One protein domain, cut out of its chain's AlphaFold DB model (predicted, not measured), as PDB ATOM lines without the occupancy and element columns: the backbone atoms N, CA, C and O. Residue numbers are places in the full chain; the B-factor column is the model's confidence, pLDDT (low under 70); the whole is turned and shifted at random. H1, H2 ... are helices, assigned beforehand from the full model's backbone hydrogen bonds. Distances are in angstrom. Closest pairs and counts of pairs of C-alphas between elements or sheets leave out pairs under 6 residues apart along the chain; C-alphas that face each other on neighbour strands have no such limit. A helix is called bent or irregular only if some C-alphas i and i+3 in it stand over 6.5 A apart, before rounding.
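Overview. This is residues 57 to 145 of the 145 residues of the protein "ENDO3c domain-containing protein" of Armatimonadetes bacterium 13_1_20CM_4_65_7 (UniProt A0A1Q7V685). Short helix H1 makes the core, with the longer, kinked H3 crossing it about at a right angle and H2 set at a steep tilt to H1, only just touching it; a long loop, residues 106 to 132, leads from H3 round to small H4, near H1, and a tail. The 89 printed residues are compact, radius of gyration of the C-alphas 13.0 A, spanning 42 by 31 by 19 A. The class is all helix, in the order H1, H2, H3, H4, with under half of the residues in them.

Along the chain. Find C-alpha 59 at (129.936, 155.292, 122.280), where H1, residues 59 to 68, begins its 14.3 A. H2 is residues 76 to 86, 15.5 A. H3, residues 89 to 105, runs 25.3 A with a kink of 28 degrees near residue 96; it is irregular, C-alphas 90 and 93 being 7.8 A apart. H4, residues 133 to 138, 9.1 A, ends at C-alpha 138, (135.805, 140.684, 124.619).

Arrangement. Start at H1: it touches H3 about perpendicular, at 84 degrees, the closest C-alphas being His 60 and Gly 103, 5.1 A. H1 and H2 only just touch, with 3 pairs of C-alphas within 8 A, closest Arg 62 and Pro 76, 6.8 A. H1 and H4 are close but not clearly touching, closest C-alphas Gln 66 and Met 135, 7.5 A. H2 and H4 are apart. Every O i to N i+4 pair is within hydrogen-bond range in H1 and H2, 11 of 13 in H3 and 1 of 2 in H4.

Size, cuts and confidence. The farthest C-alphas, Gln 90 and Pro 145, are 43.0 A apart. The printed part has no cut; the link H3 to H4 is long. Look for pLDDT under 70 at residues 136 to 145.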
ATOM      1  N   VAL A  57     124.647 156.312 128.476       88.56
ATOM      2  CA  VAL A  57     125.762 155.564 127.884       88.56
ATOM      3  C   VAL A  57     125.732 155.696 126.362       88.56
ATOM      4  O   VAL A  57     124.895 155.121 125.667       88.56
ATOM      5  N   ASP A  58     126.683 156.447 125.814       89.38
ATOM      6  CA  ASP A  58     126.941 156.516 124.378       89.38
ATOM      7  C   ASP A  58     128.244 155.784 123.991       89.38
ATOM      8  O   ASP A  58     128.860 155.074 124.790       89.38
ATOM      9  N   THR A  59     128.702 155.946 122.746       90.94
ATOM     10  CA  THR A  59     129.936 155.292 122.280       90.94
ATOM     11  C   THR A  59     131.208 155.823 122.954       90.94
ATOM     12  O   THR A  59     132.205 155.094 123.038       90.94
ATOM     13  N   HIS A  60     131.206 157.073 123.428       94.62
ATOM     14  CA  HIS A  60     132.310 157.677 124.165       94.62
ATOM     15  C   HIS A  60     132.297 157.195 125.615       94.62
ATOM     16  O   HIS A  60     133.303 156.642 126.057       94.62
ATOM     17  N   VAL A  61     131.161 157.301 126.306       93.69
ATOM     18  CA  VAL A  61     130.972 156.836 127.688       93.69
ATOM     19  C   VAL A  61     131.288 155.349 127.794       93.69
ATOM     20  O   VAL A  61     132.118 154.975 128.621       93.69
ATOM     21  N   ARG A  62     130.751 154.504 126.901       94.19
ATOM     22  CA  ARG A  62     131.063 153.062 126.852       94.19
ATOM     23  C   ARG A  62     132.566 152.807 126.742       94.19
ATOM     24  O   ARG A  62     133.144 152.086 127.552       94.19
ATOM     25  N   ARG A  63     133.227 153.425 125.758       94.50
ATOM     26  CA  ARG A  63     134.664 153.226 125.512       94.50
ATOM     27  C   ARG A  63     135.519 153.703 126.680       94.50
ATOM     28  O   ARG A  63     136.454 153.011 127.077       94.50
ATOM     29  N   VAL A  64     135.262 154.912 127.171       95.31
ATOM     30  CA  VAL A  64     136.095 155.526 128.205       95.31
ATOM     31  C   VAL A  64     135.885 154.821 129.542       95.31
ATOM     32  O   VAL A  64     136.878 154.508 130.189       95.31
ATOM     33  N   SER A  65     134.651 154.461 129.906       94.75
ATOM     34  CA  SER A  65     134.360 153.720 131.144       94.75
ATOM     35  C   SER A  65     135.090 152.380 131.189       94.75
ATOM     36  O   SER A  65     135.735 152.051 132.180       94.75
ATOM     37  N   GLN A  66     135.109 151.644 130.075       93.62
ATOM     38  CA  GLN A  66     135.871 150.398 129.973       93.62
ATOM     39  C   GLN A  66     137.400 150.614 130.007       93.62
ATOM     40  O   GLN A  66     138.135 149.782 130.543       93.62
ATOM     41  N   ARG A  67     137.915 151.716 129.434       94.44
ATOM     42  CA  ARG A  67     139.357 152.042 129.467       94.44
ATOM     43  C   ARG A  67     139.817 152.465 130.858       94.44
ATOM     44  O   ARG A  67     140.926 152.126 131.267       94.44
ATOM     45  N   LEU A  68     138.980 153.207 131.569       93.38
ATOM     46  CA  LEU A  68     139.234 153.610 132.947       93.38
ATOM     47  C   LEU A  68     139.044 152.452 133.935       93.38
ATOM     48  O   LEU A  68     139.443 152.582 135.081       93.38
ATOM     49  N   GLY A  69     138.488 151.318 133.492       91.62
ATOM     50  CA  GLY A  69     138.211 150.171 134.358       91.62
ATOM     51  C   GLY A  69     136.966 150.350 135.230       91.62
ATOM     52  O   GLY A  69     136.755 149.557 136.134       91.62
ATOM     53  N   LEU A  70     136.137 151.358 134.943       91.88
ATOM     54  CA  LEU A  70     134.878 151.621 135.650       91.88
ATOM     55  C   LEU A  70     133.784 150.621 135.276       91.88
ATOM     56  O   LEU A  70     132.882 150.372 136.061       91.88
ATOM     57  N   ALA A  71     133.862 150.063 134.065       91.75
ATOM     58  CA  ALA A  71     132.903 149.083 133.590       91.75
ATOM     59  C   ALA A  71     133.591 147.844 133.020       91.75
ATOM     60  O   ALA A  71     134.527 147.920 132.215       91.75
ATOM     61  N   ALA A  72     133.068 146.685 133.409       87.12
ATOM     62  CA  ALA A  72     133.569 145.373 133.036       87.12
ATOM     63  C   ALA A  72     132.602 144.639 132.095       87.12
ATOM     64  O   ALA A  72     132.640 143.416 132.021       87.12
ATOM     65  N   THR A  73     131.841 145.361 131.284       87.62
ATOM     66  CA  THR A  73     130.921 144.796 130.288       87.62
ATOM     67  C   THR A  73     130.894 145.647 129.022       87.62
ATOM     68  O   THR A  73     131.359 146.789 129.024       87.62
ATOM     69  N   ASP A  74     130.422 145.055 127.927       85.06
ATOM     70  CA  ASP A  74     130.216 145.741 126.652       85.06
ATOM     71  C   ASP A  74     128.772 146.176 126.399       85.06
ATOM     72  O   ASP A  74     128.521 146.993 125.512       85.06
ATOM     73  N   ASP A  75     127.872 145.646 127.218       87.69
ATOM     74  CA  ASP A  75     126.446 145.913 127.233       87.69
ATOM     75  C   ASP A  75     126.170 147.306 127.833       87.69
ATOM     76  O   ASP A  75     126.556 147.542 128.983       87.69
ATOM     77  N   PRO A  76     125.545 148.236 127.087       87.75
ATOM     78  CA  PRO A  76     125.248 149.581 127.572       87.75
ATOM     79  C   PRO A  76     124.431 149.626 128.865       87.75
ATOM     80  O   PRO A  76     124.718 150.476 129.700       87.75
ATOM     81  N   GLU A  77     123.474 148.714 129.053       88.00
ATOM     82  CA  GLU A  77     122.579 148.707 130.219       88.00
ATOM     83  C   GLU A  77     123.353 148.309 131.472       88.00
ATOM     84  O   GLU A  77     123.322 148.987 132.494       88.00
ATOM     85  N   LYS A  78     124.190 147.276 131.356       89.81
ATOM     86  CA  LYS A  78     125.067 146.871 132.462       89.81
ATOM     87  C   LYS A  78     126.153 147.910 132.756       89.81
ATOM     88  O   LYS A  78     126.602 148.018 133.892       89.81
ATOM     89  N   ILE A  79     126.623 148.654 131.748       91.56
ATOM     90  CA  ILE A  79     127.554 149.776 131.971       91.56
ATOM     91  C   ILE A  79     126.851 150.876 132.767       91.56
ATOM     92  O   ILE A  79     127.443 151.405 133.702       91.56
ATOM     93  N   GLU A  80     125.618 151.218 132.399       90.81
ATOM     94  CA  GLU A  80     124.799 152.210 133.093       90.81
ATOM     95  C   GLU A  80     124.627 151.839 134.572       90.81
ATOM     96  O   GLU A  80     125.001 152.635 135.433       90.81
ATOM     97  N   GLU A  81     124.209 150.605 134.870       90.75
ATOM     98  CA  GLU A  81     124.080 150.086 136.240       90.75
ATOM     99  C   GLU A  81     125.399 150.166 137.027       90.75
ATOM    100  O   GLU A  81     125.436 150.652 138.163       90.75
ATOM    101  N   GLN A  82     126.512 149.738 136.417       93.00
ATOM    102  CA  GLN A  82     127.835 149.810 137.042       93.00
ATOM    103  C   GLN A  82     128.223 151.253 137.367       93.00
ATOM    104  O   GLN A  82     128.666 151.538 138.479       93.00
ATOM    105  N   LEU A  83     128.020 152.184 136.437       91.75
ATOM    106  CA  LEU A  83     128.331 153.591 136.669       91.75
ATOM    107  C   LEU A  83     127.410 154.215 137.728       91.75
ATOM    108  O   LEU A  83     127.894 154.988 138.552       91.75
ATOM    109  N   MET A  84     126.124 153.854 137.760       90.62
ATOM    110  CA  MET A  84     125.170 154.335 138.765       90.62
ATOM    111  C   MET A  84     125.552 153.901 140.185       90.62
ATOM    112  O   MET A  84     125.318 154.652 141.128       90.62
ATOM    113  N   SER A  85     126.179 152.730 140.343       92.06
ATOM    114  CA  SER A  85     126.681 152.264 141.647       92.06
ATOM    115  C   SER A  85     127.952 152.974 142.131       92.06
ATOM    116  O   SER A  85     128.245 152.953 143.323       92.06
ATOM    117  N   ILE A  86     128.713 153.598 141.224       91.69
ATOM    118  CA  ILE A  86     130.005 154.235 141.531       91.69
ATOM    119  C   ILE A  86     129.847 155.751 141.690       91.69
ATOM    120  O   ILE A  86     130.496 156.364 142.536       91.69
ATOM    121  N   ILE A  87     129.022 156.371 140.844       90.12
ATOM    122  CA  ILE A  87     128.912 157.825 140.730       90.12
ATOM    123  C   ILE A  87     127.721 158.326 141.555       90.12
ATOM    124  O   ILE A  87     126.621 157.786 141.408       90.12
ATOM    125  N   PRO A  88     127.879 159.390 142.366       88.81
ATOM    126  CA  PRO A  88     126.763 160.003 143.081       88.81
ATOM    127  C   PRO A  88     125.632 160.416 142.133       88.81
ATOM    128  O   PRO A  88     125.883 160.999 141.074       88.81
ATOM    129  N   ARG A  89     124.374 160.165 142.523       82.94
ATOM    130  CA  ARG A  89     123.180 160.414 141.686       82.94
ATOM    131  C   ARG A  89     123.084 161.845 141.161       82.94
ATOM    132  O   ARG A  89     122.614 162.080 140.050       82.94
ATOM    133  N   GLN A  90     123.550 162.813 141.940       82.88
ATOM    134  CA  GLN A  90     123.552 164.225 141.570       82.88
ATOM    135  C   GLN A  90     124.430 164.485 140.336       82.88
ATOM    136  O   GLN A  90     124.097 165.338 139.510       82.88
ATOM    137  N   GLU A  91     125.500 163.704 140.166       85.19
ATOM    138  CA  GLU A  91     126.511 163.907 139.133       85.19
ATOM    139  C   GLU A  91     126.235 163.179 137.816       85.19
ATOM    140  O   GLU A  91     126.908 163.496 136.838       85.19
ATOM    141  N   TRP A  92     125.257 162.268 137.738       86.81
ATOM    142  CA  TRP A  92     125.039 161.378 136.584       86.81
ATOM    143  C   TRP A  92     125.033 162.088 135.220       86.81
ATOM    144  O   TRP A  92     125.803 161.713 134.330       86.81
ATOM    145  N   ASP A  93     124.263 163.169 135.077       83.06
ATOM    146  CA  ASP A  93     124.226 163.950 133.832       83.06
ATOM    147  C   ASP A  93     125.585 164.574 133.514       83.06
ATOM    148  O   ASP A  93     126.141 164.393 132.428       83.06
ATOM    149  N   SER A  94     126.151 165.285 134.492       86.69
ATOM    150  CA  SER A  94     127.414 166.002 134.332       86.69
ATOM    151  C   SER A  94     128.566 165.046 134.026       86.69
ATOM    152  O   SER A  94     129.434 165.349 133.211       86.69
ATOM    153  N   PHE A  95     128.544 163.861 134.632       90.81
ATOM    154  CA  PHE A  95     129.523 162.812 134.439       90.81
ATOM    155  C   PHE A  95     129.464 162.270 133.013       90.81
ATOM    156  O   PHE A  95     130.499 162.214 132.345       90.81
ATOM    157  N   SER A  96     128.262 161.958 132.512       89.38
ATOM    158  CA  SER A  96     128.076 161.496 131.132       89.38
ATOM    159  C   SER A  96     128.606 162.518 130.119       89.38
ATOM    160  O   SER A  96     129.423 162.174 129.263       89.38
ATOM    161  N   LEU A  97     128.263 163.802 130.282       90.62
ATOM    162  CA  LEU A  97     128.735 164.885 129.418       90.62
ATOM    163  C   LEU A  97     130.257 165.045 129.483       90.62
ATOM    164  O   LEU A  97     130.916 165.078 128.442       90.62
ATOM    165  N   ARG A  98     130.847 165.073 130.688       93.56
ATOM    166  CA  ARG A  98     132.310 165.140 130.875       93.56
ATOM    167  C   ARG A  98     133.014 163.992 130.151       93.56
ATOM    168  O   ARG A  98     134.018 164.217 129.478       93.56
ATOM    169  N   LEU A  99     132.478 162.776 130.242       94.38
ATOM    170  CA  LEU A  99     132.999 161.597 129.549       94.38
ATOM    171  C   LEU A  99     132.871 161.683 128.031       94.38
ATOM    172  O   LEU A  99     133.792 161.263 127.327       94.38
ATOM    173  N   ILE A 100     131.771 162.239 127.521       94.31
ATOM    174  CA  ILE A 100     131.588 162.487 126.089       94.31
ATOM    175  C   ILE A 100     132.664 163.456 125.594       94.31
ATOM    176  O   ILE A 100     133.418 163.107 124.683       94.31
ATOM    177  N   TYR A 101     132.807 164.626 126.225       95.00
ATOM    178  CA  TYR A 101     133.824 165.616 125.853       95.00
ATOM    179  C   TYR A 101     135.240 165.047 125.954       95.00
ATOM    180  O   TYR A 101     136.016 165.101 124.998       95.00
ATOM    181  N   PHE A 102     135.564 164.404 127.073       96.00
ATOM    182  CA  PHE A 102     136.869 163.788 127.276       96.00
ATOM    183  C   PHE A 102     137.152 162.679 126.253       96.00
ATOM    184  O   PHE A 102     138.254 162.580 125.709       96.00
ATOM    185  N   GLY A 103     136.155 161.849 125.949       95.81
ATOM    186  CA  GLY A 103     136.244 160.791 124.951       95.81
ATOM    187  C   GLY A 103     136.372 161.304 123.516       95.81
ATOM    188  O   GLY A 103     136.832 160.547 122.658       95.81
ATOM    189  N   ARG A 104     135.949 162.540 123.238       95.00
ATOM    190  CA  ARG A 104     136.107 163.211 121.938       95.00
ATOM    191  C   ARG A 104     137.480 163.860 121.794       95.00
ATOM    192  O   ARG A 104     138.134 163.626 120.786       95.00
ATOM    193  N   GLU A 105     137.946 164.577 122.814       94.94
ATOM    194  CA  GLU A 105     139.143 165.428 122.706       94.94
ATOM    195  C   GLU A 105     140.452 164.753 123.144       94.94
ATOM    196  O   GLU A 105     141.532 165.038 122.607       94.94
ATOM    197  N   VAL A 106     140.377 163.852 124.131       95.81
ATOM    198  CA  VAL A 106     141.551 163.251 124.789       95.81
ATOM    199  C   VAL A 106     141.591 161.743 124.569       95.81
ATOM    200  O   VAL A 106     142.566 161.205 124.038       95.81
ATOM    201  N   CYS A 107     140.526 161.037 124.951       96.25
ATOM    202  CA  CYS A 107     140.439 159.580 124.889       96.25
ATOM    203  C   CYS A 107     139.736 159.096 123.605       96.25
ATOM    204  O   CYS A 107     138.781 158.305 123.628       96.25
ATOM    205  N   THR A 108     140.235 159.572 122.466       95.00
ATOM    206  CA  THR A 108     139.734 159.243 121.125       95.00
ATOM    207  C   THR A 108     139.760 157.737 120.850       95.00
ATOM    208  O   THR A 108     140.530 156.971 121.441       95.00
ATOM    209  N   ALA A 109     138.902 157.271 119.938       91.19
ATOM    210  CA  ALA A 109     138.856 155.855 119.568       91.19
ATOM    211  C   ALA A 109     140.188 155.378 118.964       91.19
ATOM    212  O   ALA A 109     140.713 154.341 119.374       91.19
ATOM    213  N   LYS A 110     140.753 156.173 118.046       88.75
ATOM    214  CA  LYS A 110     142.042 155.931 117.391       88.75
ATOM    215  C   LYS A 110     143.095 156.876 117.984       88.75
ATOM    216  O   LYS A 110     142.912 158.085 117.922       88.75
ATOM    217  N   ARG A 111     144.193 156.316 118.510       90.19
ATOM    218  CA  ARG A 111     145.356 157.046 119.070       90.19
ATOM    219  C   ARG A 111     144.973 158.068 120.167       90.19
ATOM    220  O   ARG A 111     145.124 159.269 119.955       90.19
ATOM    221  N   PRO A 112     144.478 157.617 121.334       95.62
ATOM    222  CA  PRO A 112     144.185 158.516 122.449       95.62
ATOM    223  C   PRO A 112     145.455 159.207 122.960       95.62
ATOM    224  O   PRO A 112     146.546 158.633 122.935       95.62
ATOM    225  N   LYS A 113     145.303 160.424 123.487       96.06
ATOM    226  CA  LYS A 113     146.394 161.267 124.004       96.06
ATOM    227  C   LYS A 113     146.876 160.799 125.389       96.06
ATOM    228  O   LYS A 113     146.944 161.576 126.331       96.06
ATOM    229  N   CYS A 114     147.189 159.509 125.550       94.75
ATOM    230  CA  CYS A 114     147.532 158.904 126.846       94.75
ATOM    231  C   CYS A 114     148.764 159.531 127.515       94.75
ATOM    232  O   CYS A 114     148.830 159.561 128.739       94.75
ATOM    233  N   LEU A 115     149.726 160.037 126.737       92.69
ATOM    234  CA  LEU A 115     150.961 160.623 127.270       92.69
ATOM    235  C   LEU A 115     150.727 161.941 128.013       92.69
ATOM    236  O   LEU A 115     151.377 162.162 129.032       92.69
ATOM    237  N   THR A 116     149.786 162.753 127.528       94.31
ATOM    238  CA  THR A 116     149.403 164.061 128.083       94.31
ATOM    239  C   THR A 116     148.055 164.018 128.807       94.31
ATOM    240  O   THR A 116     147.524 165.046 129.217       94.31
ATOM    241  N   CYS A 117     147.475 162.826 128.962       95.31
ATOM    242  CA  CYS A 117     146.184 162.640 129.603       95.31
ATOM    243  C   CYS A 117     146.270 162.993 131.100       95.31
ATOM    244  O   CYS A 117     147.109 162.414 131.797       95.31
ATOM    245  N   PRO A 118     145.369 163.837 131.634       94.31
ATOM    246  CA  PRO A 118     145.357 164.162 133.063       94.31
ATOM    247  C   PRO A 118     145.108 162.924 133.938       94.31
ATOM    248  O   PRO A 118     145.627 162.815 135.043       94.31
ATOM    249  N   LEU A 119     144.387 161.930 133.411       94.06
ATOM    250  CA  LEU A 119     144.090 160.674 134.101       94.06
ATOM    251  C   LEU A 119     145.177 159.604 133.917       94.06
ATOM    252  O   LEU A 119     144.979 158.472 134.342       94.06
ATOM    253  N   LYS A 120     146.321 159.909 133.283       94.38
ATOM    254  CA  LYS A 120     147.358 158.913 132.941       94.38
ATOM    255  C   LYS A 120     147.799 158.065 134.136       94.38
ATOM    256  O   LYS A 120     147.959 156.861 133.980       94.38
ATOM    257  N   ARG A 121     147.987 158.684 135.307       93.81
ATOM    258  CA  ARG A 121     148.457 157.998 136.524       93.81
ATOM    259  C   ARG A 121     147.420 157.042 137.117       93.81
ATOM    260  O   ARG A 121     147.801 156.064 137.739       93.81
ATOM    261  N   LEU A 122     146.135 157.328 136.912       93.62
ATOM    262  CA  LEU A 122     145.016 156.548 137.452       93.62
ATOM    263  C   LEU A 122     144.442 155.560 136.428       93.62
ATOM    264  O   LEU A 122     143.732 154.629 136.785       93.62
ATOM    265  N   CYS A 123     144.710 155.773 135.140       94.94
ATOM    266  CA  CYS A 123     144.092 155.021 134.060       94.94
ATOM    267  C   CYS A 123     144.833 153.697 133.811       94.94
ATOM    268  O   CYS A 123     145.950 153.719 133.280       94.94
ATOM    269  N   PRO A 124     144.197 152.534 134.050       94.62
ATOM    270  CA  PRO A 124     144.830 151.233 133.827       94.62
ATOM    271  C   PRO A 124     145.113 150.970 132.338       94.62
ATOM    272  O   PRO A 124     145.971 150.164 131.991       94.62
ATOM    273  N   SER A 125     144.437 151.681 131.428       94.50
ATOM    274  CA  SER A 125     144.689 151.593 129.983       94.50
ATOM    275  C   SER A 125     145.847 152.457 129.481       94.50
ATOM    276  O   SER A 125     146.230 152.316 128.316       94.50
ATOM    277  N   ALA A 126     146.388 153.370 130.295       93.81
ATOM    278  CA  ALA A 126     147.443 154.282 129.859       93.81
ATOM    279  C   ALA A 126     148.741 153.566 129.425       93.81
ATOM    280  O   ALA A 126     149.250 153.929 128.361       93.81
ATOM    281  N   PRO A 127     149.230 152.517 130.126       93.62
ATOM    282  CA  PRO A 127     150.385 151.726 129.677       93.62
ATOM    283  C   PRO A 127     150.176 151.056 128.312       93.62
ATOM    284  O   PRO A 127     151.126 150.822 127.575       93.62
ATOM    285  N   PHE A 128     148.920 150.793 127.943       93.06
ATOM    286  CA  PHE A 128     148.540 150.151 126.681       93.06
ATOM    287  C   PHE A 128     148.116 151.149 125.596       93.06
ATOM    288  O   PHE A 128     147.481 150.753 124.613       93.06
ATOM    289  N   LEU A 129     148.381 152.447 125.791       92.06
ATOM    290  CA  LEU A 129     147.973 153.524 124.880       92.06
ATOM    291  C   LEU A 129     146.474 153.456 124.522       92.06
ATOM    292  O   LEU A 129     146.069 153.653 123.374       92.06
ATOM    293  N   GLY A 130     145.642 153.118 125.514       88.69
ATOM    294  CA  GLY A 130     144.190 153.005 125.371       88.69
ATOM    295  C   GLY A 130     143.684 151.704 124.741       88.69
ATOM    296  O   GLY A 130     142.499 151.627 124.416       88.69
ATOM    297  N   ASN A 131     144.535 150.689 124.570       88.88
ATOM    298  CA  ASN A 131     144.157 149.385 124.010       88.88
ATOM    299  C   ASN A 131     144.468 148.225 124.970       88.88
ATOM    300  O   ASN A 131     145.262 147.339 124.623       88.88
ATOM    301  N   PRO A 132     143.858 148.219 126.165       88.00
ATOM    302  CA  PRO A 132     144.172 147.242 127.192       88.00
ATOM    303  C   PRO A 132     143.758 145.809 126.804       88.00
ATOM    304  O   PRO A 132     142.823 145.606 126.017       88.00
ATOM    305  N   PRO A 133     144.406 144.784 127.381       85.50
ATOM    306  CA  PRO A 133     144.160 143.383 127.036       85.50
ATOM    307  C   PRO A 133     142.736 142.895 127.360       85.50
ATOM    308  O   PRO A 133     142.187 142.086 126.606       85.50
ATOM    309  N   TRP A 134     142.086 143.414 128.410       82.75
ATOM    310  CA  TRP A 134     140.712 143.026 128.775       82.75
ATOM    311  C   TRP A 134     139.653 143.502 127.772       82.75
ATOM    312  O   TRP A 134     138.628 142.844 127.604       82.75
ATOM    313  N   MET A 135     139.917 144.582 127.028       80.38
ATOM    314  CA  MET A 135     139.064 144.995 125.907       80.38
ATOM    315  C   MET A 135     139.252 144.103 124.670       80.38
ATOM    316  O   MET A 135     138.317 143.907 123.894       80.38
ATOM    317  N   ARG A 136     140.452 143.536 124.471       67.50
ATOM    318  CA  ARG A 136     140.768 142.696 123.300       67.50
ATOM    319  C   ARG A 136     140.101 141.326 123.365       67.50
ATOM    320  O   ARG A 136     139.590 140.859 122.349       67.50
ATOM    321  N   ARG A 137     140.069 140.700 124.547       56.41
ATOM    322  CA  ARG A 137     139.428 139.384 124.741       56.41
ATOM    323  C   ARG A 137     137.921 139.417 124.464       56.41
ATOM    324  O   ARG A 137     137.370 138.440 123.975       56.41
ATOM    325  N   ARG A 138     137.268 140.557 124.693       53.91
ATOM    326  CA  ARG A 138     135.805 140.684 124.619       53.91
ATOM    327  C   ARG A 138     135.250 140.894 123.217       53.91
ATOM    328  O   ARG A 138     134.144 140.451 122.949       53.91
ATOM    329  N   ARG A 139     136.042 141.433 122.282       50.22
ATOM    330  CA  ARG A 139     135.657 141.473 120.856       50.22
ATOM    331  C   ARG A 139     135.499 140.084 120.228       50.22
ATOM    332  O   ARG A 139     134.796 139.966 119.233       50.22
ATOM    333  N   ARG A 140     136.148 139.046 120.776       46.16
ATOM    334  CA  ARG A 140     136.023 137.666 120.273       46.16
ATOM    335  C   ARG A 140     134.785 136.937 120.803       46.16
ATOM    336  O   ARG A 140     134.313 136.042 120.125       46.16
ATOM    337  N   ALA A 141     134.238 137.345 121.949       50.81
ATOM    338  CA  ALA A 141     133.067 136.703 122.554       50.81
ATOM    339  C   ALA A 141     131.728 137.072 121.874       50.81
ATOM    340  O   ALA A 141     130.725 136.427 122.139       50.81
ATOM    341  N   GLY A 142     131.711 138.091 121.004       43.44
ATOM    342  CA  GLY A 142     130.526 138.520 120.246       43.44
ATOM    343  C   GLY A 142     130.511 138.102 118.771       43.44
ATOM    344  O   GLY A 142     129.634 138.539 118.035       43.44
ATOM    345  N   ARG A 143     131.479 137.296 118.310       42.34
ATOM    346  CA  ARG A 143     131.376 136.594 117.020       42.34
ATOM    347  C   ARG A 143     130.776 135.222 117.296       42.34
ATOM    348  O   ARG A 143     131.507 134.263 117.523       42.34
ATOM    349  N   VAL A 144     129.450 135.168 117.336       37.38
ATOM    350  CA  VAL A 144     128.736 133.916 117.065       37.38
ATOM    351  C   VAL A 144     129.046 133.560 115.597       37.38
ATOM    352  O   VAL A 144     129.068 134.491 114.784       37.38
ATOM    353  N   PRO A 145     129.416 132.305 115.273       42.62
ATOM    354  CA  PRO A 145     129.588 131.868 113.887       42.62
ATOM    355  C   PRO A 145     128.313 132.054 113.060       42.62
ATOM    356  O   PRO A 145     127.210 131.974 113.647       42.62
TER     357      PRO A 145